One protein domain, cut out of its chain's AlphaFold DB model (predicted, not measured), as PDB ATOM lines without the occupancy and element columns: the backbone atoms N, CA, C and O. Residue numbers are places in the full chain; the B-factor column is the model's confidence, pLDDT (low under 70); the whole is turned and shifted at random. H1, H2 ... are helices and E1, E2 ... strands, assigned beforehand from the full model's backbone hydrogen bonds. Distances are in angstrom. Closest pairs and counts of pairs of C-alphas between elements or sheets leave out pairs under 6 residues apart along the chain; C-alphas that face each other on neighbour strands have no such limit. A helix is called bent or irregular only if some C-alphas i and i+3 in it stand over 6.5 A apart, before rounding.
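What this domain is: This is residues 57 to 215 of the 226 residues of the protein "Elongation factor Ts" of Mycoplasma suis (strain Illinois) (UniProt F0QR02). Look for a stack: a three-stranded antiparallel sheet, in the order E1, E2, E3, has H2 and H4 side by side over one face, with the short H3 across H4's beginning and the short H1 near the beginning of H2, while the hairpin E4 and E5 faces part of the sheet's other face, shifted lengthwise along it. H5 covers the hairpin on the side turned away from the larger sheet, with helices at both ends of the stack and a loose sandwich of two sheets, only partly face to face, between them. The printed part has 159 residues, with five named helices and five named strands in the order E1, E2, H1, H2, H3, H4, E3, E4, E5, H5, and its class is mixed, helices and strands. It is compact, with a radius of gyration of the C-alphas of 16.7 A, and spans 50 by 33 by 29 A, only just elongated.

Where its parts are: Find C-alpha 61 at (220.150, 153.816, 177.446), where E1 begins; it runs over residues 61 to 68 for 24.0 A. E2, residues 75 to 82, comes back over 23.8 A, and E3, residues 148 to 155, covers 21.0 A. Of the helices, H1 is residues 85 to 89, H2 is residues 91 to 108 at 25.6 A, H3 is residues 118 to 123, and H4 is residues 133 to 144 at 16.7 A. E4, residues 163 to 169, spans 19.7 A and E5, residues 176 to 182, spans 20.1 A. H5, residues 189 to 205, runs 24.4 A to C-alpha 205 at (242.490, 158.454, 172.244); it is irregular, with C-alphas 190 and 193 standing 8.3 A apart.

How they stand to each other: Start at the twisted sheet, where E1 and E2 form a hairpin; look at N 63 and O 80, 2.9 A apart. E2, the inner strand, is antiparallel to E3 too, with N 77 and O 154 at 2.8 A. H2, H3 and H4 on one face of this sheet make two layers, one of helices and one of strands. H2 has a height over the sheet of 8.9 A and lies over E1 and E2; its closest C-alphas to E1 are those of Ala 101 and Val 67, 6.2 A apart. H2 touches H4, the closest C-alphas being those of Ile 100 and Val 133 at 6.2 A, with a shallow tilt of 2 degrees, opposite ways. With residues 133 to 134 alone, H4 touches H3, about perpendicular at 84 degrees; C-alphas 122 and 133, the closest, are 4.9 A apart. H1, on the same face as H2, lies over E1 at a height of 7.2 A. Now turn to the second sheet, the hairpin E4 and E5, with N 166 and O 179 at 2.9 A. The two sheets form a sandwich, two sheets face to face, with strands at 19 degrees to each other; the closest C-alphas of E2 and E4 are those of Ala 75 and Asn 165, 5.5 A apart. The closest C-alphas of E5 and H5 are those of Ala 177 and Ala 203, at 5.6 A, while H5 and H2 are apart. In H1, H2 and H4 every O i to N i+4 pair is within hydrogen-bond range; in H3 1 of 2 is, in H5 8 of 13.

The domain as a whole: Look from Lys 145 to Lys 186 for the C-alphas farthest apart, 51.8 A. The printed part has no cut and no long link; the short link from E3 to E4 goes from one sheet to the other. The model's mean pLDDT over the printed part is 86.4, and it is under 70 at residue 57 and at residues 111 to 114, 185 to 190 and 206 to 209.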
ATOM      1  N   SER A  57     221.148 154.253 187.873       60.16
ATOM      2  CA  SER A  57     221.557 152.883 187.527       60.16
ATOM      3  C   SER A  57     220.495 152.092 186.749       60.16
ATOM      4  O   SER A  57     220.816 151.065 186.157       60.16
ATOM      5  N   GLU A  58     219.241 152.550 186.751       71.81
ATOM      6  CA  GLU A  58     218.103 151.905 186.081       71.81
ATOM      7  C   GLU A  58     217.841 152.488 184.678       71.81
ATOM      8  O   GLU A  58     216.906 152.072 184.001       71.81
ATOM      9  N   LEU A  59     218.681 153.424 184.210       85.62
ATOM     10  CA  LEU A  59     218.582 154.056 182.890       85.62
ATOM     11  C   LEU A  59     219.763 153.637 182.000       85.62
ATOM     12  O   LEU A  59     220.701 154.422 181.834       85.62
ATOM     13  N   PRO A  60     219.802 152.412 181.441       86.31
ATOM     14  CA  PRO A  60     220.957 151.918 180.684       86.31
ATOM     15  C   PRO A  60     221.164 152.649 179.348       86.31
ATOM     16  O   PRO A  60     222.292 152.725 178.852       86.31
ATOM     17  N   GLU A  61     220.116 153.255 178.790       92.56
ATOM     18  CA  GLU A  61     220.150 153.816 177.446       92.56
ATOM     19  C   GLU A  61     220.246 155.338 177.456       92.56
ATOM     20  O   GLU A  61     219.317 156.036 177.834       92.56
ATOM     21  N   GLY A  62     221.384 155.876 177.011       91.00
ATOM     22  CA  GLY A  62     221.627 157.320 176.922       91.00
ATOM     23  C   GLY A  62     222.017 157.809 175.536       91.00
ATOM     24  O   GLY A  62     222.538 157.035 174.729       91.00
ATOM     25  N   LYS A  63     221.792 159.102 175.283       95.81
ATOM     26  CA  LYS A  63     222.353 159.840 174.149       95.81
ATOM     27  C   LYS A  63     222.914 161.179 174.598       95.81
ATOM     28  O   LYS A  63     222.288 161.898 175.375       95.81
ATOM     29  N   ILE A  64     224.077 161.502 174.052       95.69
ATOM     30  CA  ILE A  64     224.765 162.767 174.244       95.69
ATOM     31  C   ILE A  64     224.324 163.736 173.152       95.69
ATOM     32  O   ILE A  64     224.263 163.394 171.962       95.69
ATOM     33  N   PHE A  65     224.034 164.953 173.582       97.00
ATOM     34  CA  PHE A  65     223.672 166.080 172.743       97.00
ATOM     35  C   PHE A  65     224.692 167.189 172.951       97.00
ATOM     36  O   PHE A  65     225.164 167.399 174.066       97.00
ATOM     37  N   GLN A  66     225.033 167.882 171.868       94.88
ATOM     38  CA  GLN A  66     226.000 168.972 171.878       94.88
ATOM     39  C   GLN A  66     225.346 170.292 171.507       94.88
ATOM     40  O   GLN A  66     224.488 170.341 170.625       94.88
ATOM     41  N   VAL A  67     225.823 171.359 172.132       93.62
ATOM     42  CA  VAL A  67     225.537 172.745 171.770       93.62
ATOM     43  C   VAL A  67     226.845 173.513 171.674       93.62
ATOM     44  O   VAL A  67     227.803 173.220 172.388       93.62
ATOM     45  N   HIS A  68     226.903 174.478 170.767       90.69
ATOM     46  CA  HIS A  68     228.011 175.417 170.662       90.69
ATOM     47  C   HIS A  68     227.522 176.717 170.038       90.69
ATOM     48  O   HIS A  68     226.538 176.729 169.296       90.69
ATOM     49  N   THR A  69     228.203 177.812 170.348       88.62
ATOM     50  CA  THR A  69     228.020 179.078 169.641       88.62
ATOM     51  C   THR A  69     228.723 179.030 168.285       88.62
ATOM     52  O   THR A  69     229.683 178.282 168.096       88.62
ATOM     53  N   GLU A  70     228.262 179.832 167.324       85.12
ATOM     54  CA  GLU A  70     228.850 179.869 165.974       85.12
ATOM     55  C   GLU A  70     230.321 180.309 165.980       85.12
ATOM     56  O   GLU A  70     231.119 179.850 165.165       85.12
ATOM     57  N   ASP A  71     230.687 181.166 166.934       84.81
ATOM     58  CA  ASP A  71     232.048 181.651 167.157       84.81
ATOM     59  C   ASP A  71     232.907 180.701 168.014       84.81
ATOM     60  O   ASP A  71     234.068 181.008 168.282       84.81
ATOM     61  N   TYR A  72     232.353 179.559 168.447       87.31
ATOM     62  CA  TYR A  72     232.990 178.584 169.340       87.31
ATOM     63  C   TYR A  72     233.490 179.181 170.663       87.31
ATOM     64  O   TYR A  72     234.378 178.619 171.307       87.31
ATOM     65  N   SER A  73     232.926 180.309 171.094       86.25
ATOM     66  CA  SER A  73     233.209 180.883 172.409       86.25
ATOM     67  C   SER A  73     232.676 180.009 173.542       86.25
ATOM     68  O   SER A  73     233.257 180.005 174.625       86.25
ATOM     69  N   ILE A  74     231.618 179.227 173.305       88.88
ATOM     70  CA  ILE A  74     231.043 178.297 174.282       88.88
ATOM     71  C   ILE A  74     230.694 176.976 173.599       88.88
ATOM     72  O   ILE A  74     230.135 176.961 172.501       88.88
ATOM     73  N   ALA A  75     230.959 175.866 174.288       92.19
ATOM     74  CA  ALA A  75     230.432 174.551 173.955       92.19
ATOM     75  C   ALA A  75     229.855 173.881 175.206       92.19
ATOM     76  O   ALA A  75     230.362 174.072 176.306       92.19
ATOM     77  N   ALA A  76     228.811 173.075 175.056       94.12
ATOM     78  CA  ALA A  76     228.325 172.227 176.133       94.12
ATOM     79  C   ALA A  76     227.809 170.889 175.601       94.12
ATOM     80  O   ALA A  76     227.379 170.775 174.450       94.12
ATOM     81  N   LEU A  77     227.857 169.879 176.459       95.38
ATOM     82  CA  LEU A  77     227.304 168.553 176.253       95.38
ATOM     83  C   LEU A  77     226.319 168.253 177.375       95.38
ATOM     84  O   LEU A  77     226.577 168.584 178.529       95.38
ATOM     85  N   PHE A  78     225.230 167.566 177.058       96.75
ATOM     86  CA  PHE A  78     224.397 166.941 178.079       96.75
ATOM     87  C   PHE A  78     224.004 165.528 177.663       96.75
ATOM     88  O   PHE A  78     223.845 165.232 176.475       96.75
ATOM     89  N   CYS A  79     223.857 164.651 178.651       95.25
ATOM     90  CA  CYS A  79     223.455 163.265 178.448       95.25
ATOM     91  C   CYS A  79     222.012 163.083 178.905       95.25
ATOM     92  O   CYS A  79     221.711 163.253 180.087       95.25
ATOM     93  N   MET A  80     221.129 162.725 177.972       96.50
ATOM     94  CA  MET A  80     219.746 162.365 178.277       96.50
ATOM     95  C   MET A  80     219.606 160.844 178.207       96.50
ATOM     96  O   MET A  80     219.984 160.232 177.203       96.50
ATOM     97  N   ARG A  81     219.088 160.235 179.274       94.81
ATOM     98  CA  ARG A  81     218.975 158.784 179.462       94.81
ATOM     99  C   ARG A  81     217.527 158.350 179.657       94.81
ATOM    100  O   ARG A  81     216.726 159.123 180.175       94.81
ATOM    101  N   ALA A  82     217.225 157.129 179.237       94.19
ATOM    102  CA  ALA A  82     215.946 156.445 179.357       94.19
ATOM    103  C   ALA A  82     216.158 154.963 179.722       94.19
ATOM    104  O   ALA A  82     217.292 154.476 179.775       94.19
ATOM    105  N   GLU A  83     215.059 154.250 179.963       91.12
ATOM    106  CA  GLU A  83     215.078 152.818 180.269       91.12
ATOM    107  C   GLU A  83     215.397 151.979 179.023       91.12
ATOM    108  O   GLU A  83     216.182 151.035 179.110       91.12
ATOM    109  N   THR A  84     214.842 152.338 177.856       92.06
ATOM    110  CA  THR A  84     215.005 151.557 176.619       92.06
ATOM    111  C   THR A  84     215.582 152.343 175.441       92.06
ATOM    112  O   THR A  84     215.504 153.573 175.328       92.06
ATOM    113  N   ASP A  85     216.153 151.606 174.490       92.31
ATOM    114  CA  ASP A  85     216.694 152.150 173.249       92.31
ATOM    115  C   ASP A  85     215.574 152.585 172.292       92.31
ATOM    116  O   ASP A  85     215.753 153.533 171.523       92.31
ATOM    117  N   PHE A  86     214.391 151.966 172.375       92.88
ATOM    118  CA  PHE A  86     213.191 152.380 171.647       92.88
ATOM    119  C   PHE A  86     212.833 153.841 171.935       92.88
ATOM    120  O   PHE A  86     212.599 154.612 170.996       92.88
ATOM    121  N   VAL A  87     212.859 154.253 173.208       94.38
ATOM    122  CA  VAL A  87     212.592 155.644 173.596       94.38
ATOM    123  C   VAL A  87     213.704 156.571 173.121       94.38
ATOM    124  O   VAL A  87     213.407 157.558 172.445       94.38
ATOM    125  N   THR A  88     214.979 156.250 173.367       94.19
ATOM    126  CA  THR A  88     216.086 157.135 172.943       94.19
ATOM    127  C   THR A  88     216.221 157.260 171.416       94.19
ATOM    128  O   THR A  88     216.781 158.236 170.896       94.19
ATOM    129  N   ASN A  89     215.720 156.285 170.649       93.69
ATOM    130  CA  ASN A  89     215.703 156.312 169.184       93.69
ATOM    131  C   ASN A  89     214.476 157.008 168.581       93.69
ATOM    132  O   ASN A  89     214.541 157.389 167.402       93.69
ATOM    133  N   SER A  90     213.421 157.228 169.370       94.56
ATOM    134  CA  SER A  90     212.186 157.884 168.935       94.56
ATOM    135  C   SER A  90     212.414 159.317 168.428       94.56
ATOM    136  O   SER A  90     213.371 160.003 168.803       94.56
ATOM    137  N   ALA A  91     211.530 159.773 167.534       94.25
ATOM    138  CA  ALA A  91     211.552 161.148 167.033       94.25
ATOM    139  C   ALA A  91     211.288 162.153 168.163       94.25
ATOM    140  O   ALA A  91     211.957 163.181 168.238       94.25
ATOM    141  N   ASP A  92     210.380 161.801 169.069       91.69
ATOM    142  CA  ASP A  92     209.925 162.650 170.166       91.69
ATOM    143  C   ASP A  92     211.076 162.950 171.129       91.69
ATOM    144  O   ASP A  92     211.375 164.114 171.390       91.69
ATOM    145  N   PHE A  93     211.829 161.919 171.529       95.56
ATOM    146  CA  PHE A  93     213.023 162.071 172.363       95.56
ATOM    147  C   PHE A  93     214.065 162.993 171.723       95.56
ATOM    148  O   PHE A  93     214.595 163.889 172.380       95.56
ATOM    149  N   LYS A  94     214.333 162.815 170.422       95.00
ATOM    150  CA  LYS A  94     215.282 163.660 169.679       95.00
ATOM    151  C   LYS A  94     214.788 165.102 169.561       95.00
ATOM    152  O   LYS A  94     215.590 166.020 169.707       95.00
ATOM    153  N   SER A  95     213.489 165.313 169.331       94.88
ATOM    154  CA  SER A  95     212.907 166.658 169.257       94.88
ATOM    155  C   SER A  95     212.940 167.377 170.604       94.88
ATOM    156  O   SER A  95     213.389 168.518 170.662       94.88
ATOM    157  N   THR A  96     212.580 166.700 171.698       95.75
ATOM    158  CA  THR A  96     212.654 167.272 173.046       95.75
ATOM    159  C   THR A  96     214.094 167.598 173.425       95.75
ATOM    160  O   THR A  96     214.351 168.679 173.947       95.75
ATOM    161  N   ALA A  97     215.052 166.724 173.104       96.81
ATOM    162  CA  ALA A  97     216.466 167.014 173.318       96.81
ATOM    163  C   ALA A  97     216.941 168.230 172.505       96.81
ATOM    164  O   ALA A  97     217.691 169.048 173.026       96.81
ATOM    165  N   SER A  98     216.478 168.389 171.261       95.69
ATOM    166  CA  SER A  98     216.783 169.572 170.447       95.69
ATOM    167  C   SER A  98     216.212 170.854 171.056       95.69
ATOM    168  O   SER A  98     216.891 171.873 171.077       95.69
ATOM    169  N   GLU A  99     214.989 170.820 171.586       95.88
ATOM    170  CA  GLU A  99     214.415 171.974 172.287       95.88
ATOM    171  C   GLU A  99     215.194 172.309 173.563       95.88
ATOM    172  O   GLU A  99     215.434 173.476 173.856       95.88
ATOM    173  N   ILE A 100     215.614 171.295 174.320       97.31
ATOM    174  CA  ILE A 100     216.443 171.467 175.519       97.31
ATOM    175  C   ILE A 100     217.819 172.048 175.154       97.31
ATOM    176  O   ILE A 100     218.317 172.932 175.851       97.31
ATOM    177  N   ALA A 101     218.403 171.604 174.041       96.31
ATOM    178  CA  ALA A 101     219.638 172.147 173.490       96.31
ATOM    179  C   ALA A 101     219.494 173.639 173.135       96.31
ATOM    180  O   ALA A 101     220.350 174.441 173.513       96.31
ATOM    181  N   ASP A 102     218.381 174.040 172.508       94.94
ATOM    182  CA  ASP A 102     218.085 175.453 172.240       94.94
ATOM    183  C   ASP A 102     218.004 176.272 173.540       94.94
ATOM    184  O   ASP A 102     218.522 177.387 173.605       94.94
ATOM    185  N   ILE A 103     217.350 175.751 174.587       95.00
ATOM    186  CA  ILE A 103     217.249 176.433 175.893       95.00
ATOM    187  C   ILE A 103     218.642 176.648 176.490       95.00
ATOM    188  O   ILE A 103     218.965 177.761 176.908       95.00
ATOM    189  N   LEU A 104     219.466 175.595 176.493       94.06
ATOM    190  CA  LEU A 104     220.829 175.640 177.013       94.06
ATOM    191  C   LEU A 104     221.671 176.676 176.263       94.06
ATOM    192  O   LEU A 104     222.290 177.533 176.889       94.06
ATOM    193  N   LEU A 105     221.651 176.643 174.928       91.81
ATOM    194  CA  LEU A 105     222.416 177.575 174.101       91.81
ATOM    195  C   LEU A 105     221.981 179.029 174.334       91.81
ATOM    196  O   LEU A 105     222.825 179.896 174.549       91.81
ATOM    197  N   ASN A 106     220.670 179.287 174.360       90.75
ATOM    198  CA  ASN A 106     220.126 180.624 174.611       90.75
ATOM    199  C   ASN A 106     220.501 181.166 175.996       90.75
ATOM    200  O   ASN A 106     220.664 182.375 176.155       90.75
ATOM    201  N   TYR A 107     220.589 180.302 177.007       90.38
ATOM    202  CA  TYR A 107     221.038 180.699 178.339       90.38
ATOM    203  C   TYR A 107     222.532 181.028 178.345       90.38
ATOM    204  O   TYR A 107     222.917 182.112 178.781       90.38
ATOM    205  N   LEU A 108     223.359 180.131 177.801       88.00
ATOM    206  CA  LEU A 108     224.814 180.291 177.773       88.00
ATOM    207  C   LEU A 108     225.245 181.554 177.009       88.00
ATOM    208  O   LEU A 108     226.184 182.231 177.419       88.00
ATOM    209  N   GLN A 109     224.517 181.929 175.954       86.06
ATOM    210  CA  GLN A 109     224.771 183.156 175.192       86.06
ATOM    211  C   GLN A 109     224.458 184.455 175.954       86.06
ATOM    212  O   GLN A 109     224.989 185.504 175.596       86.06
ATOM    213  N   LYS A 110     223.610 184.424 176.994       83.31
ATOM    214  CA  LYS A 110     223.197 185.629 177.745       83.31
ATOM    215  C   LYS A 110     224.195 186.076 178.817       83.31
ATOM    216  O   LYS A 110     224.036 187.156 179.369       83.31
ATOM    217  N   GLY A 111     225.249 185.301 179.060       62.72
ATOM    218  CA  GLY A 111     226.538 185.855 179.485       62.72
ATOM    219  C   GLY A 111     226.721 186.287 180.943       62.72
ATOM    220  O   GLY A 111     227.774 186.844 181.231       62.72
ATOM    221  N   GLU A 112     225.801 186.020 181.875       53.72
ATOM    222  CA  GLU A 112     225.994 186.462 183.275       53.72
ATOM    223  C   GLU A 112     226.454 185.360 184.242       53.72
ATOM    224  O   GLU A 112     227.116 185.667 185.227       53.72
ATOM    225  N   ASN A 113     226.214 184.081 183.936       51.59
ATOM    226  CA  ASN A 113     226.750 182.962 184.711       51.59
ATOM    227  C   ASN A 113     227.351 181.920 183.780       51.59
ATOM    228  O   ASN A 113     226.687 181.262 182.985       51.59
ATOM    229  N   LYS A 114     228.667 181.839 183.871       62.31
ATOM    230  CA  LYS A 114     229.535 181.120 182.950       62.31
ATOM    231  C   LYS A 114     229.760 179.663 183.428       62.31
ATOM    232  O   LYS A 114     230.258 178.822 182.688       62.31
ATOM    233  N   THR A 115     229.295 179.355 184.640       70.31
ATOM    234  CA  THR A 115     229.138 178.012 185.209       70.31
ATOM    235  C   THR A 115     227.652 177.698 185.357       70.31
ATOM    236  O   THR A 115     226.918 178.510 185.916       70.31
ATOM    237  N   LEU A 116     227.218 176.532 184.882       88.19
ATOM    238  CA  LEU A 116     225.840 176.059 185.002       88.19
ATOM    239  C   LEU A 116     225.854 174.660 185.613       88.19
ATOM    240  O   LEU A 116     226.422 173.736 185.028       88.19
ATOM    241  N   SER A 117     225.247 174.503 186.786       91.06
ATOM    242  CA  SER A 117     225.042 173.184 187.383       91.06
ATOM    243  C   SER A 117     223.891 172.439 186.699       91.06
ATOM    244  O   SER A 117     223.007 173.040 186.084       91.06
ATOM    245  N   LEU A 118     223.862 171.111 186.840       92.25
ATOM    246  CA  LEU A 118     222.756 170.296 186.334       92.25
ATOM    247  C   LEU A 118     221.410 170.718 186.950       92.25
ATOM    248  O   LEU A 118     220.407 170.793 186.248       92.25
ATOM    249  N   GLU A 119     221.379 171.046 188.244       93.12
ATOM    250  CA  GLU A 119     220.153 171.484 188.924       93.12
ATOM    251  C   GLU A 119     219.617 172.814 188.384       93.12
ATOM    252  O   GLU A 119     218.405 172.993 188.250       93.12
ATOM    253  N   GLU A 120     220.506 173.759 188.079       93.19
ATOM    254  CA  GLU A 120     220.134 175.027 187.449       93.19
ATOM    255  C   GLU A 120     219.676 174.806 186.009       93.19
ATOM    256  O   GLU A 120     218.678 175.393 185.588       93.19
ATOM    257  N   PHE A 121     220.345 173.908 185.278       94.81
ATOM    258  CA  PHE A 121     219.967 173.553 183.915       94.81
ATOM    259  C   PHE A 121     218.534 173.015 183.840       94.81
ATOM    260  O   PHE A 121     217.742 173.471 183.017       94.81
ATOM    261  N   LEU A 122     218.164 172.113 184.753       95.50
ATOM    262  CA  LEU A 122     216.812 171.555 184.835       95.50
ATOM    263  C   LEU A 122     215.729 172.624 185.089       95.50
ATOM    264  O   LEU A 122     214.580 172.454 184.670       95.50
ATOM    265  N   LYS A 123     216.092 173.746 185.724       95.38
ATOM    266  CA  LYS A 123     215.186 174.865 186.032       95.38
ATOM    267  C   LYS A 123     215.078 175.897 184.906       95.38
ATOM    268  O   LYS A 123     214.178 176.735 184.961       95.38
ATOM    269  N   LEU A 124     215.950 175.856 183.894       94.31
ATOM    270  CA  LEU A 124     215.907 176.814 182.788       94.31
ATOM    271  C   LEU A 124     214.595 176.716 182.018       94.31
ATOM    272  O   LEU A 124     214.110 175.621 181.740       94.31
ATOM    273  N   GLN A 125     214.049 177.873 181.645       92.94
ATOM    274  CA  GLN A 125     212.786 177.987 180.926       92.94
ATOM    275  C   GLN A 125     212.991 178.275 179.444       92.94
ATOM    276  O   GLN A 125     213.824 179.087 179.040       92.94
ATOM    277  N   SER A 126     212.154 177.637 178.637       90.25
ATOM    278  CA  SER A 126     212.004 177.949 177.224       90.25
ATOM    279  C   SER A 126     211.315 179.295 177.032       90.25
ATOM    280  O   SER A 126     210.277 179.583 177.621       90.25
ATOM    281  N   THR A 127     211.865 180.107 176.133       86.00
ATOM    282  CA  THR A 127     211.280 181.391 175.724       86.00
ATOM    283  C   THR A 127     210.060 181.232 174.813       86.00
ATOM    284  O   THR A 127     209.372 182.214 174.552       86.00
ATOM    285  N   LYS A 128     209.798 180.020 174.304       86.00
ATOM    286  CA  LYS A 128     208.696 179.736 173.369       86.00
ATOM    287  C   LYS A 128     207.397 179.362 174.087       86.00
ATOM    288  O   LYS A 128     206.321 179.700 173.605       86.00
ATOM    289  N   ASP A 129     207.496 178.625 175.189       87.06
ATOM    290  CA  ASP A 129     206.354 178.014 175.886       87.06
ATOM    291  C   ASP A 129     206.422 178.120 177.422       87.06
ATOM    292  O   ASP A 129     205.551 177.578 178.098       87.06
ATOM    293  N   GLU A 130     207.425 178.821 177.968       89.88
ATOM    294  CA  GLU A 130     207.646 179.059 179.410       89.88
ATOM    295  C   GLU A 130     207.867 177.789 180.252       89.88
ATOM    296  O   GLU A 130     207.924 177.834 181.485       89.88
ATOM    297  N   LEU A 131     208.039 176.642 179.590       91.81
ATOM    298  CA  LEU A 131     208.250 175.362 180.247       91.81
ATOM    299  C   LEU A 131     209.706 175.198 180.664       91.81
ATOM    300  O   LEU A 131     210.616 175.521 179.893       91.81
ATOM    301  N   THR A 132     209.927 174.646 181.858       96.19
ATOM    302  CA  THR A 132     211.281 174.295 182.295       96.19
ATOM    303  C   THR A 132     211.793 173.046 181.576       96.19
ATOM    304  O   THR A 132     211.008 172.216 181.102       96.19
ATOM    305  N   VAL A 133     213.117 172.872 181.533       96.12
ATOM    306  CA  VAL A 133     213.760 171.637 181.051       96.12
ATOM    307  C   VAL A 133     213.209 170.412 181.793       96.12
ATOM    308  O   VAL A 133     212.800 169.440 181.159       96.12
ATOM    309  N   GLU A 134     213.095 170.482 183.122       94.88
ATOM    310  CA  GLU A 134     212.513 169.418 183.951       94.88
ATOM    311  C   GLU A 134     211.073 169.075 183.549       94.88
ATOM    312  O   GLU A 134     210.700 167.900 183.463       94.88
ATOM    313  N   GLN A 135     210.249 170.085 183.270       92.94
ATOM    314  CA  GLN A 135     208.865 169.857 182.875       92.94
ATOM    315  C   GLN A 135     208.758 169.260 181.464       92.94
ATOM    316  O   GLN A 135     207.886 168.422 181.222       92.94
ATOM    317  N   LYS A 136     209.650 169.643 180.540       94.50
ATOM    318  CA  LYS A 136     209.738 169.028 179.205       94.50
ATOM    319  C   LYS A 136     210.101 167.544 179.302       94.50
ATOM    320  O   LYS A 136     209.408 166.720 178.705       94.50
ATOM    321  N   ILE A 137     211.105 167.198 180.111       94.25
ATOM    322  CA  ILE A 137     211.489 165.801 180.388       94.25
ATOM    323  C   ILE A 137     210.320 165.044 181.021       94.25
ATOM    324  O   ILE A 137     209.935 163.987 180.537       94.25
ATOM    325  N   SER A 138     209.702 165.620 182.053       91.12
ATOM    326  CA  SER A 138     208.547 165.039 182.742       91.12
ATOM    327  C   SER A 138     207.383 164.750 181.797       91.12
ATOM    328  O   SER A 138     206.751 163.693 181.873       91.12
ATOM    329  N   SER A 139     207.107 165.672 180.873       90.06
ATOM    330  CA  SER A 139     206.070 165.472 179.871       90.06
ATOM    331  C   SER A 139     206.408 164.309 178.941       90.06
ATOM    332  O   SER A 139     205.534 163.481 178.684       90.06
ATOM    333  N   LEU A 140     207.661 164.215 178.484       92.25
ATOM    334  CA  LEU A 140     208.122 163.116 177.638       92.25
ATOM    335  C   LEU A 140     208.033 161.768 178.367       92.25
ATOM    336  O   LEU A 140     207.411 160.854 177.831       92.25
ATOM    337  N   SER A 141     208.526 161.671 179.608       90.56
ATOM    338  CA  SER A 141     208.423 160.461 180.443       90.56
ATOM    339  C   SER A 141     206.974 159.988 180.594       90.56
ATOM    340  O   SER A 141     206.660 158.800 180.553       90.56
ATOM    341  N   SER A 142     206.035 160.926 180.725       87.94
ATOM    342  CA  SER A 142     204.612 160.606 180.840       87.94
ATOM    343  C   SER A 142     203.993 160.078 179.544       87.94
ATOM    344  O   SER A 142     203.047 159.284 179.593       87.94
ATOM    345  N   ILE A 143     204.490 160.533 178.394       87.31
ATOM    346  CA  ILE A 143     204.044 160.091 177.068       87.31
ATOM    347  C   ILE A 143     204.601 158.699 176.771       87.31
ATOM    348  O   ILE A 143     203.843 157.822 176.361       87.31
ATOM    349  N   THR A 144     205.895 158.492 177.023       88.75
ATOM    350  CA  THR A 144     206.596 157.230 176.752       88.75
ATOM    351  C   THR A 144     206.297 156.149 177.784       88.75
ATOM    352  O   THR A 144     206.405 154.973 177.461       88.75
ATOM    353  N   LYS A 145     205.870 156.540 178.994       88.81
ATOM    354  CA  LYS A 145     205.710 155.652 180.157       88.81
ATOM    355  C   LYS A 145     207.025 155.013 180.615       88.81
ATOM    356  O   LYS A 145     206.990 153.962 181.241       88.81
ATOM    357  N   GLU A 146     208.141 155.684 180.352       88.69
ATOM    358  CA  GLU A 146     209.476 155.321 180.835       88.69
ATOM    359  C   GLU A 146     210.085 156.487 181.606       88.69
ATOM    360  O   GLU A 146     209.801 157.656 181.321       88.69
ATOM    361  N   THR A 147     210.960 156.179 182.556       91.00
ATOM    362  CA  THR A 147     211.765 157.188 183.234       91.00
ATOM    363  C   THR A 147     212.781 157.774 182.257       91.00
ATOM    364  O   THR A 147     213.557 157.051 181.640       91.00
ATOM    365  N   ILE A 148     212.797 159.101 182.129       93.56
ATOM    366  CA  ILE A 148     213.790 159.847 181.350       93.56
ATOM    367  C   ILE A 148     214.423 160.894 182.255       93.56
ATOM    368  O   ILE A 148     213.723 161.567 183.015       93.56
ATOM    369  N   LYS A 149     215.745 161.044 182.169       93.88
ATOM    370  CA  LYS A 149     216.509 162.033 182.937       93.88
ATOM    371  C   LYS A 149     217.633 162.637 182.115       93.88
ATOM    372  O   LYS A 149     218.139 162.006 181.191       93.88
ATOM    373  N   ILE A 150     218.071 163.830 182.503       95.44
ATOM    374  CA  ILE A 150     219.410 164.310 182.161       95.44
ATOM    375  C   ILE A 150     220.314 163.954 183.331       95.44
ATOM    376  O   ILE A 150     220.023 164.349 184.458       95.44
ATOM    377  N   THR A 151     221.371 163.190 183.072       92.56
ATOM    378  CA  THR A 151     222.271 162.698 184.128       92.56
ATOM    379  C   THR A 151     223.589 163.446 184.175       92.56
ATOM    380  O   THR A 151     224.235 163.488 185.214       92.56
ATOM    381  N   GLU A 152     223.995 164.048 183.059       90.88
ATOM    382  CA  GLU A 152     225.277 164.735 182.947       90.88
ATOM    383  C   GLU A 152     225.120 166.023 182.151       90.88
ATOM    384  O   GLU A 152     224.375 166.080 181.166       90.88
ATOM    385  N   LEU A 153     225.861 167.039 182.581       94.44
ATOM    386  CA  LEU A 153     226.042 168.311 181.903       94.44
ATOM    387  C   LEU A 153     227.522 168.675 182.007       94.44
ATOM    388  O   LEU A 153     228.073 168.732 183.104       94.44
ATOM    389  N   ILE A 154     228.145 168.945 180.869       91.00
ATOM    390  CA  ILE A 154     229.508 169.458 180.785       91.00
ATOM    391  C   ILE A 154     229.435 170.752 179.991       91.00
ATOM    392  O   ILE A 154     228.994 170.753 178.845       91.00
ATOM    393  N   VAL A 155     229.869 171.853 180.589       91.75
ATOM    394  CA  VAL A 155     229.985 173.148 179.916       91.75
ATOM    395  C   VAL A 155     231.465 173.466 179.786       91.75
ATOM    396  O   VAL A 155     232.238 173.220 180.712       91.75
ATOM    397  N   SER A 156     231.872 173.978 178.628       89.69
ATOM    398  CA  SER A 156     233.250 174.375 178.385       89.69
ATOM    399  C   SER A 156     233.716 175.389 179.433       89.69
ATOM    400  O   SER A 156     232.936 176.273 179.801       89.69
ATOM    401  N   PRO A 157     234.979 175.310 179.880       81.56
ATOM    402  CA  PRO A 157     235.530 176.221 180.857       81.56
ATOM    403  C   PRO A 157     235.453 177.675 180.415       81.56
ATOM    404  O   PRO A 157     235.484 178.052 179.241       81.56
ATOM    405  N   VAL A 158     235.407 178.493 181.445       74.75
ATOM    406  CA  VAL A 158     235.306 179.934 181.382       74.75
ATOM    407  C   VAL A 158     236.711 180.481 181.437       74.75
ATOM    408  O   VAL A 158     237.400 180.288 182.434       74.75
ATOM    409  N   SER A 159     237.119 181.182 180.387       72.06
ATOM    410  CA  SER A 159     238.394 181.885 180.380       72.06
ATOM    411  C   SER A 159     238.182 183.382 180.189       72.06
ATOM    412  O   SER A 159     237.234 183.813 179.521       72.06
ATOM    413  N   GLU A 160     239.047 184.166 180.827       72.31
ATOM    414  CA  GLU A 160     239.253 185.585 180.509       72.31
ATOM    415  C   GLU A 160     240.049 185.738 179.207       72.31
ATOM    416  O   GLU A 160     239.937 186.740 178.505       72.31
ATOM    417  N   GLU A 161     240.823 184.712 178.858       77.44
ATOM    418  CA  GLU A 161     241.593 184.644 177.629       77.44
ATOM    419  C   GLU A 161     240.742 184.092 176.481       77.44
ATOM    420  O   GLU A 161     239.764 183.363 176.678       77.44
ATOM    421  N   LYS A 162     241.132 184.415 175.245       80.62
ATOM    422  CA  LYS A 162     240.422 183.962 174.049       80.62
ATOM    423  C   LYS A 162     240.605 182.453 173.855       80.62
ATOM    424  O   LYS A 162     241.642 181.999 173.365       80.62
ATOM    425  N   CYS A 163     239.578 181.682 174.194       86.44
ATOM    426  CA  CYS A 163     239.543 180.236 173.990       86.44
ATOM    427  C   CYS A 163     238.617 179.845 172.835       86.44
ATOM    428  O   CYS A 163     237.572 180.453 172.624       86.44
ATOM    429  N   LEU A 164     239.007 178.791 172.125       88.75
ATOM    430  CA  LEU A 164     238.187 178.087 171.153       88.75
ATOM    431  C   LEU A 164     237.667 176.801 171.806       88.75
ATOM    432  O   LEU A 164     238.454 175.918 172.144       88.75
ATOM    433  N   ASN A 165     236.354 176.702 171.988       91.06
ATOM    434  CA  ASN A 165     235.693 175.575 172.636       91.06
ATOM    435  C   ASN A 165     235.079 174.652 171.581       91.06
ATOM    436  O   ASN A 165     234.031 174.931 171.000       91.06
ATOM    437  N   LEU A 166     235.761 173.542 171.313       91.38
ATOM    438  CA  LEU A 166     235.359 172.559 170.316       91.38
ATOM    439  C   LEU A 166     234.604 171.424 170.989       91.38
ATOM    440  O   LEU A 166     235.078 170.872 171.975       91.38
ATOM    441  N   SER A 167     233.469 171.027 170.426       92.00
ATOM    442  CA  SER A 167     232.750 169.824 170.835       92.00
ATOM    443  C   SER A 167     232.678 168.804 169.706       92.00
ATOM    444  O   SER A 167     232.678 169.141 168.517       92.00
ATOM    445  N   TYR A 168     232.647 167.535 170.096       91.56
ATOM    446  CA  TYR A 168     232.429 166.404 169.210       91.56
ATOM    447  C   TYR A 168     231.482 165.419 169.878       91.56
ATOM    448  O   TYR A 168     231.649 165.093 171.050       91.56
ATOM    449  N   VAL A 169     230.523 164.905 169.113       92.69
ATOM    450  CA  VAL A 169     229.694 163.761 169.493       92.69
ATOM    451  C   VAL A 169     229.819 162.722 168.393       92.69
ATOM    452  O   VAL A 169     229.610 163.022 167.214       92.69
ATOM    453  N   HIS A 170     230.184 161.501 168.774       89.31
ATOM    454  CA  HIS A 170     230.326 160.403 167.832       89.31
ATOM    455  C   HIS A 170     228.973 160.029 167.212       89.31
ATOM    456  O   HIS A 170     227.918 160.274 167.797       89.31
ATOM    457  N   HIS A 171     228.982 159.395 166.038       89.81
ATOM    458  CA  HIS A 171     227.766 159.153 165.248       89.81
ATOM    459  C   HIS A 171     226.696 158.306 165.966       89.81
ATOM    460  O   HIS A 171     225.543 158.285 165.542       89.81
ATOM    461  N   ASN A 172     227.072 157.565 167.012       84.44
ATOM    462  CA  ASN A 172     226.163 156.752 167.822       84.44
ATOM    463  C   ASN A 172     225.613 157.492 169.058       84.44
ATOM    464  O   ASN A 172     224.834 156.907 169.808       84.44
ATOM    465  N   ASN A 173     226.021 158.746 169.287       91.19
ATOM    466  CA  ASN A 173     225.656 159.576 170.437       91.19
ATOM    467  C   ASN A 173     226.023 158.981 171.811       91.19
ATOM    468  O   ASN A 173     225.465 159.410 172.817       91.19
ATOM    469  N   LYS A 174     226.938 158.010 171.885       85.56
ATOM    470  CA  LYS A 174     227.378 157.395 173.153       85.56
ATOM    471  C   LYS A 174     228.698 157.962 173.675       85.56
ATOM    472  O   LYS A 174     229.031 157.740 174.830       85.56
ATOM    473  N   LEU A 175     229.430 158.687 172.832       84.56
ATOM    474  CA  LEU A 175     230.699 159.324 173.164       84.56
ATOM    475  C   LEU A 175     230.639 160.796 172.767       84.56
ATOM    476  O   LEU A 175     230.269 161.119 171.634       84.56
ATOM    477  N   GLY A 176     231.011 161.667 173.696       88.56
ATOM    478  CA  GLY A 176     231.111 163.097 173.477       88.56
ATOM    479  C   GLY A 176     232.354 163.653 174.155       88.56
ATOM    480  O   GLY A 176     232.759 163.155 175.200       88.56
ATOM    481  N   ALA A 177     232.955 164.667 173.548       88.88
ATOM    482  CA  ALA A 177     234.132 165.335 174.077       88.88
ATOM    483  C   ALA A 177     234.034 166.848 173.871       88.88
ATOM    484  O   ALA A 177     233.490 167.310 172.864       88.88
ATOM    485  N   ILE A 178     234.589 167.603 174.818       91.12
ATOM    486  CA  ILE A 178     234.854 169.035 174.679       91.12
ATOM    487  C   ILE A 178     236.362 169.235 174.802       91.12
ATOM    488  O   ILE A 178     236.981 168.711 175.722       91.12
ATOM    489  N   LEU A 179     236.937 170.000 173.879       90.56
ATOM    490  CA  LEU A 179     238.326 170.429 173.910       90.56
ATOM    491  C   LEU A 179     238.376 171.955 173.875       90.56
ATOM    492  O   LEU A 179     237.927 172.579 172.911       90.56
ATOM    493  N   SER A 180     238.949 172.541 174.919       90.56
ATOM    494  CA  SER A 180     239.169 173.982 175.020       90.56
ATOM    495  C   SER A 180     240.607 174.307 174.667       90.56
ATOM    496  O   SER A 180     241.537 173.870 175.339       90.56
ATOM    497  N   LEU A 181     240.791 175.086 173.608       88.44
ATOM    498  CA  LEU A 181     242.101 175.517 173.145       88.44
ATOM    499  C   LEU A 181     242.279 176.990 173.474       88.44
ATOM    500  O   LEU A 181     241.509 177.826 173.006       88.44
ATOM    501  N   LYS A 182     243.309 177.324 174.251       87.62
ATOM    502  CA  LYS A 182     243.744 178.714 174.398       87.62
ATOM    503  C   LYS A 182     244.310 179.187 173.063       87.62
ATOM    504  O   LYS A 182     245.148 178.513 172.466       87.62
ATOM    505  N   THR A 183     243.862 180.345 172.598       81.12
ATOM    506  CA  THR A 183     244.276 180.886 171.303       81.12
ATOM    507  C   THR A 183     244.835 182.301 171.438       81.12
ATOM    508  O   THR A 183     244.512 183.021 172.381       81.12
ATOM    509  N   GLY A 184     245.721 182.691 170.517       72.06
ATOM    510  CA  GLY A 184     246.231 184.063 170.441       72.06
ATOM    511  C   GLY A 184     245.204 185.033 169.846       72.06
ATOM    512  O   GLY A 184     244.108 184.644 169.454       72.06
ATOM    513  N   GLU A 185     245.549 186.317 169.718       62.50
ATOM    514  CA  GLU A 185     244.613 187.317 169.171       62.50
ATOM    515  C   GLU A 185     244.174 187.000 167.725       62.50
ATOM    516  O   GLU A 185     242.998 187.159 167.381       62.50
ATOM    517  N   LYS A 186     245.100 186.472 166.911       56.38
ATOM    518  CA  LYS A 186     244.924 186.118 165.491       56.38
ATOM    519  C   LYS A 186     244.647 184.628 165.270       56.38
ATOM    520  O   LYS A 186     245.385 183.947 164.563       56.38
ATOM    521  N   THR A 187     243.613 184.092 165.897       57.69
ATOM    522  CA  THR A 187     243.110 182.767 165.513       57.69
ATOM    523  C   THR A 187     242.306 182.917 164.233       57.69
ATOM    524  O   THR A 187     241.148 183.334 164.284       57.69
ATOM    525  N   ASP A 188     242.912 182.601 163.090       56.88
ATOM    526  CA  ASP A 188     242.156 182.441 161.853       56.88
ATOM    527  C   ASP A 188     241.279 181.195 161.986       56.88
ATOM    528  O   ASP A 188     241.740 180.053 161.945       56.88
ATOM    529  N   ILE A 189     239.977 181.429 162.160       63.50
ATOM    530  CA  ILE A 189     238.934 180.392 162.155       63.50
ATOM    531  C   ILE A 189     238.834 179.743 160.756       63.50
ATOM    532  O   ILE A 189     238.176 178.716 160.597       63.50
ATOM    533  N   GLU A 190     239.530 180.279 159.745       65.12
ATOM    534  CA  GLU A 190     239.529 179.803 158.356       65.12
ATOM    535  C   GLU A 190     239.795 178.290 158.226       65.12
ATOM    536  O   GLU A 190     239.211 177.646 157.358       65.12
ATOM    537  N   ASN A 191     240.566 177.688 159.145       75.44
ATOM    538  CA  ASN A 191     240.849 176.245 159.172       75.44
ATOM    539  C   ASN A 191     240.164 175.472 160.315       75.44
ATOM    540  O   ASN A 191     240.653 174.420 160.735       75.44
ATOM    541  N   ILE A 192     239.008 175.928 160.809       78.19
ATOM    542  CA  ILE A 192     238.271 175.276 161.911       78.19
ATOM    543  C   ILE A 192     238.051 173.769 161.701       78.19
ATOM    544  O   ILE A 192     238.043 173.004 162.663       78.19
ATOM    545  N   PHE A 193     237.912 173.319 160.451       81.69
ATOM    546  CA  PHE A 193     237.749 171.904 160.118       81.69
ATOM    547  C   PHE A 193     238.976 171.058 160.490       81.69
ATOM    548  O   PHE A 193     238.826 169.971 161.044       81.69
ATOM    549  N   GLU A 194     240.184 171.568 160.241       84.12
ATOM    550  CA  GLU A 194     241.426 170.889 160.619       84.12
ATOM    551  C   GLU A 194     241.606 170.891 162.137       84.12
ATOM    552  O   GLU A 194     241.937 169.862 162.721       84.12
ATOM    553  N   ILE A 195     241.282 172.005 162.800       83.94
ATOM    554  CA  ILE A 195     241.367 172.107 164.263       83.94
ATOM    555  C   ILE A 195     240.363 171.150 164.933       83.94
ATOM    556  O   ILE A 195     240.687 170.508 165.931       83.94
ATOM    557  N   LYS A 196     239.172 170.945 164.351       86.12
ATOM    558  CA  LYS A 196     238.194 169.952 164.834       86.12
ATOM    559  C   LYS A 196     238.712 168.508 164.802       86.12
ATOM    560  O   LYS A 196     238.195 167.673 165.544       86.12
ATOM    561  N   LYS A 197     239.756 168.190 164.025       89.81
ATOM    562  CA  LYS A 197     240.400 166.865 164.098       89.81
ATOM    563  C   LYS A 197     241.066 166.624 165.454       89.81
ATOM    564  O   LYS A 197     241.178 165.471 165.855       89.81
ATOM    565  N   LEU A 198     241.442 167.677 166.186       89.06
ATOM    566  CA  LEU A 198     242.012 167.556 167.531       89.06
ATOM    567  C   LEU A 198     240.985 167.039 168.540       89.06
ATOM    568  O   LEU A 198     241.293 166.118 169.286       89.06
ATOM    569  N   VAL A 199     239.754 167.566 168.533       88.25
ATOM    570  CA  VAL A 199     238.700 167.063 169.435       88.25
ATOM    571  C   VAL A 199     238.262 165.645 169.053       88.25
ATOM    572  O   VAL A 199     237.977 164.835 169.929       88.25
ATOM    573  N   LEU A 200     238.285 165.308 167.758       87.69
ATOM    574  CA  LEU A 200     238.064 163.938 167.291       87.69
ATOM    575  C   LEU A 200     239.160 162.988 167.789       87.69
ATOM    576  O   LEU A 200     238.849 161.904 168.279       87.69
ATOM    577  N   HIS A 201     240.426 163.390 167.660       87.12
ATOM    578  CA  HIS A 201     241.552 162.626 168.178       87.12
ATOM    579  C   HIS A 201     241.407 162.439 169.688       87.12
ATOM    580  O   HIS A 201     241.382 161.306 170.141       87.12
ATOM    581  N   TYR A 202     241.188 163.518 170.445       82.81
ATOM    582  CA  TYR A 202     240.977 163.458 171.892       82.81
ATOM    583  C   TYR A 202     239.857 162.480 172.287       82.81
ATOM    584  O   TYR A 202     240.065 161.630 173.152       82.81
ATOM    585  N   ALA A 203     238.710 162.530 171.600       80.31
ATOM    586  CA  ALA A 203     237.607 161.602 171.838       80.31
ATOM    587  C   ALA A 203     237.996 160.134 171.579       80.31
ATOM    588  O   ALA A 203     237.553 159.246 172.301       80.31
ATOM    589  N   ALA A 204     238.811 159.866 170.555       74.12
ATOM    590  CA  ALA A 204     239.227 158.512 170.188       74.12
ATOM    591  C   ALA A 204     240.373 157.964 171.057       74.12
ATOM    592  O   ALA A 204     240.441 156.759 171.287       74.12
ATOM    593  N   SER A 205     241.269 158.832 171.526       74.62
ATOM    594  CA  SER A 205     242.490 158.454 172.244       74.62
ATOM    595  C   SER A 205     242.256 158.068 173.704       74.62
ATOM    596  O   SER A 205     243.155 157.501 174.320       74.62
ATOM    597  N   ASN A 206     241.083 158.393 174.269       62.91
ATOM    598  CA  ASN A 206     240.771 158.234 175.694       62.91
ATOM    599  C   ASN A 206     241.894 158.780 176.606       62.91
ATOM    600  O   ASN A 206     242.275 158.155 177.595       62.91
ATOM    601  N   CYS A 207     242.476 159.923 176.223       65.88
ATOM    602  CA  CYS A 207     243.578 160.541 176.955       65.88
ATOM    603  C   CYS A 207     243.117 160.923 178.364       65.88
ATOM    604  O   CYS A 207     242.220 161.751 178.521       65.88
ATOM    605  N   LEU A 208     243.760 160.340 179.375       66.69
ATOM    606  CA  LEU A 208     243.496 160.649 180.783       66.69
ATOM    607  C   LEU A 208     244.170 161.950 181.242       66.69
ATOM    608  O   LEU A 208     243.710 162.567 182.197       66.69
ATOM    609  N   PHE A 209     245.237 162.359 180.554       68.69
ATOM    610  CA  PHE A 209     246.064 163.518 180.886       68.69
ATOM    611  C   PHE A 209     246.324 164.351 179.629       68.69
ATOM    612  O   PHE A 209     246.392 163.799 178.524       68.69
ATOM    613  N   LEU A 210     246.458 165.669 179.793       73.31
ATOM    614  CA  LEU A 210     246.777 166.595 178.705       73.31
ATOM    615  C   LEU A 210     248.286 166.750 178.507       73.31
ATOM    616  O   LEU A 210     248.726 166.930 177.371       73.31
ATOM    617  N   THR A 211     249.073 166.673 179.584       78.50
ATOM    618  CA  THR A 211     250.539 166.767 179.528       78.50
ATOM    619  C   THR A 211     251.220 165.670 180.344       78.50
ATOM    620  O   THR A 211     250.599 165.016 181.183       78.50
ATOM    621  N   GLU A 212     252.514 165.450 180.095       80.50
ATOM    622  CA  GLU A 212     253.310 164.453 180.824       80.50
ATOM    623  C   GLU A 212     253.412 164.782 182.320       80.50
ATOM    624  O   GLU A 212     253.453 163.878 183.151       80.50
ATOM    625  N   GLU A 213     253.408 166.068 182.680       83.69
ATOM    626  CA  GLU A 213     253.506 166.504 184.076       83.69
ATOM    627  C   GLU A 213     252.230 166.232 184.885       83.69
ATOM    628  O   GLU A 213     252.291 166.147 186.112       83.69
ATOM    629  N   GLU A 214     251.077 166.086 184.224       74.31
ATOM    630  CA  GLU A 214     249.804 165.755 184.878       74.31
ATOM    631  C   GLU A 214     249.712 164.274 185.277       74.31
ATOM    632  O   GLU A 214     248.851 163.899 186.081       74.31
ATOM    633  N   VAL A 215     250.607 163.426 184.757       74.81
ATOM    634  CA  VAL A 215     250.633 161.995 185.062       74.81
ATOM    635  C   VAL A 215     251.069 161.790 186.513       74.81
ATOM    636  O   VAL A 215     252.238 161.934 186.875       74.81
TER     637      VAL A 215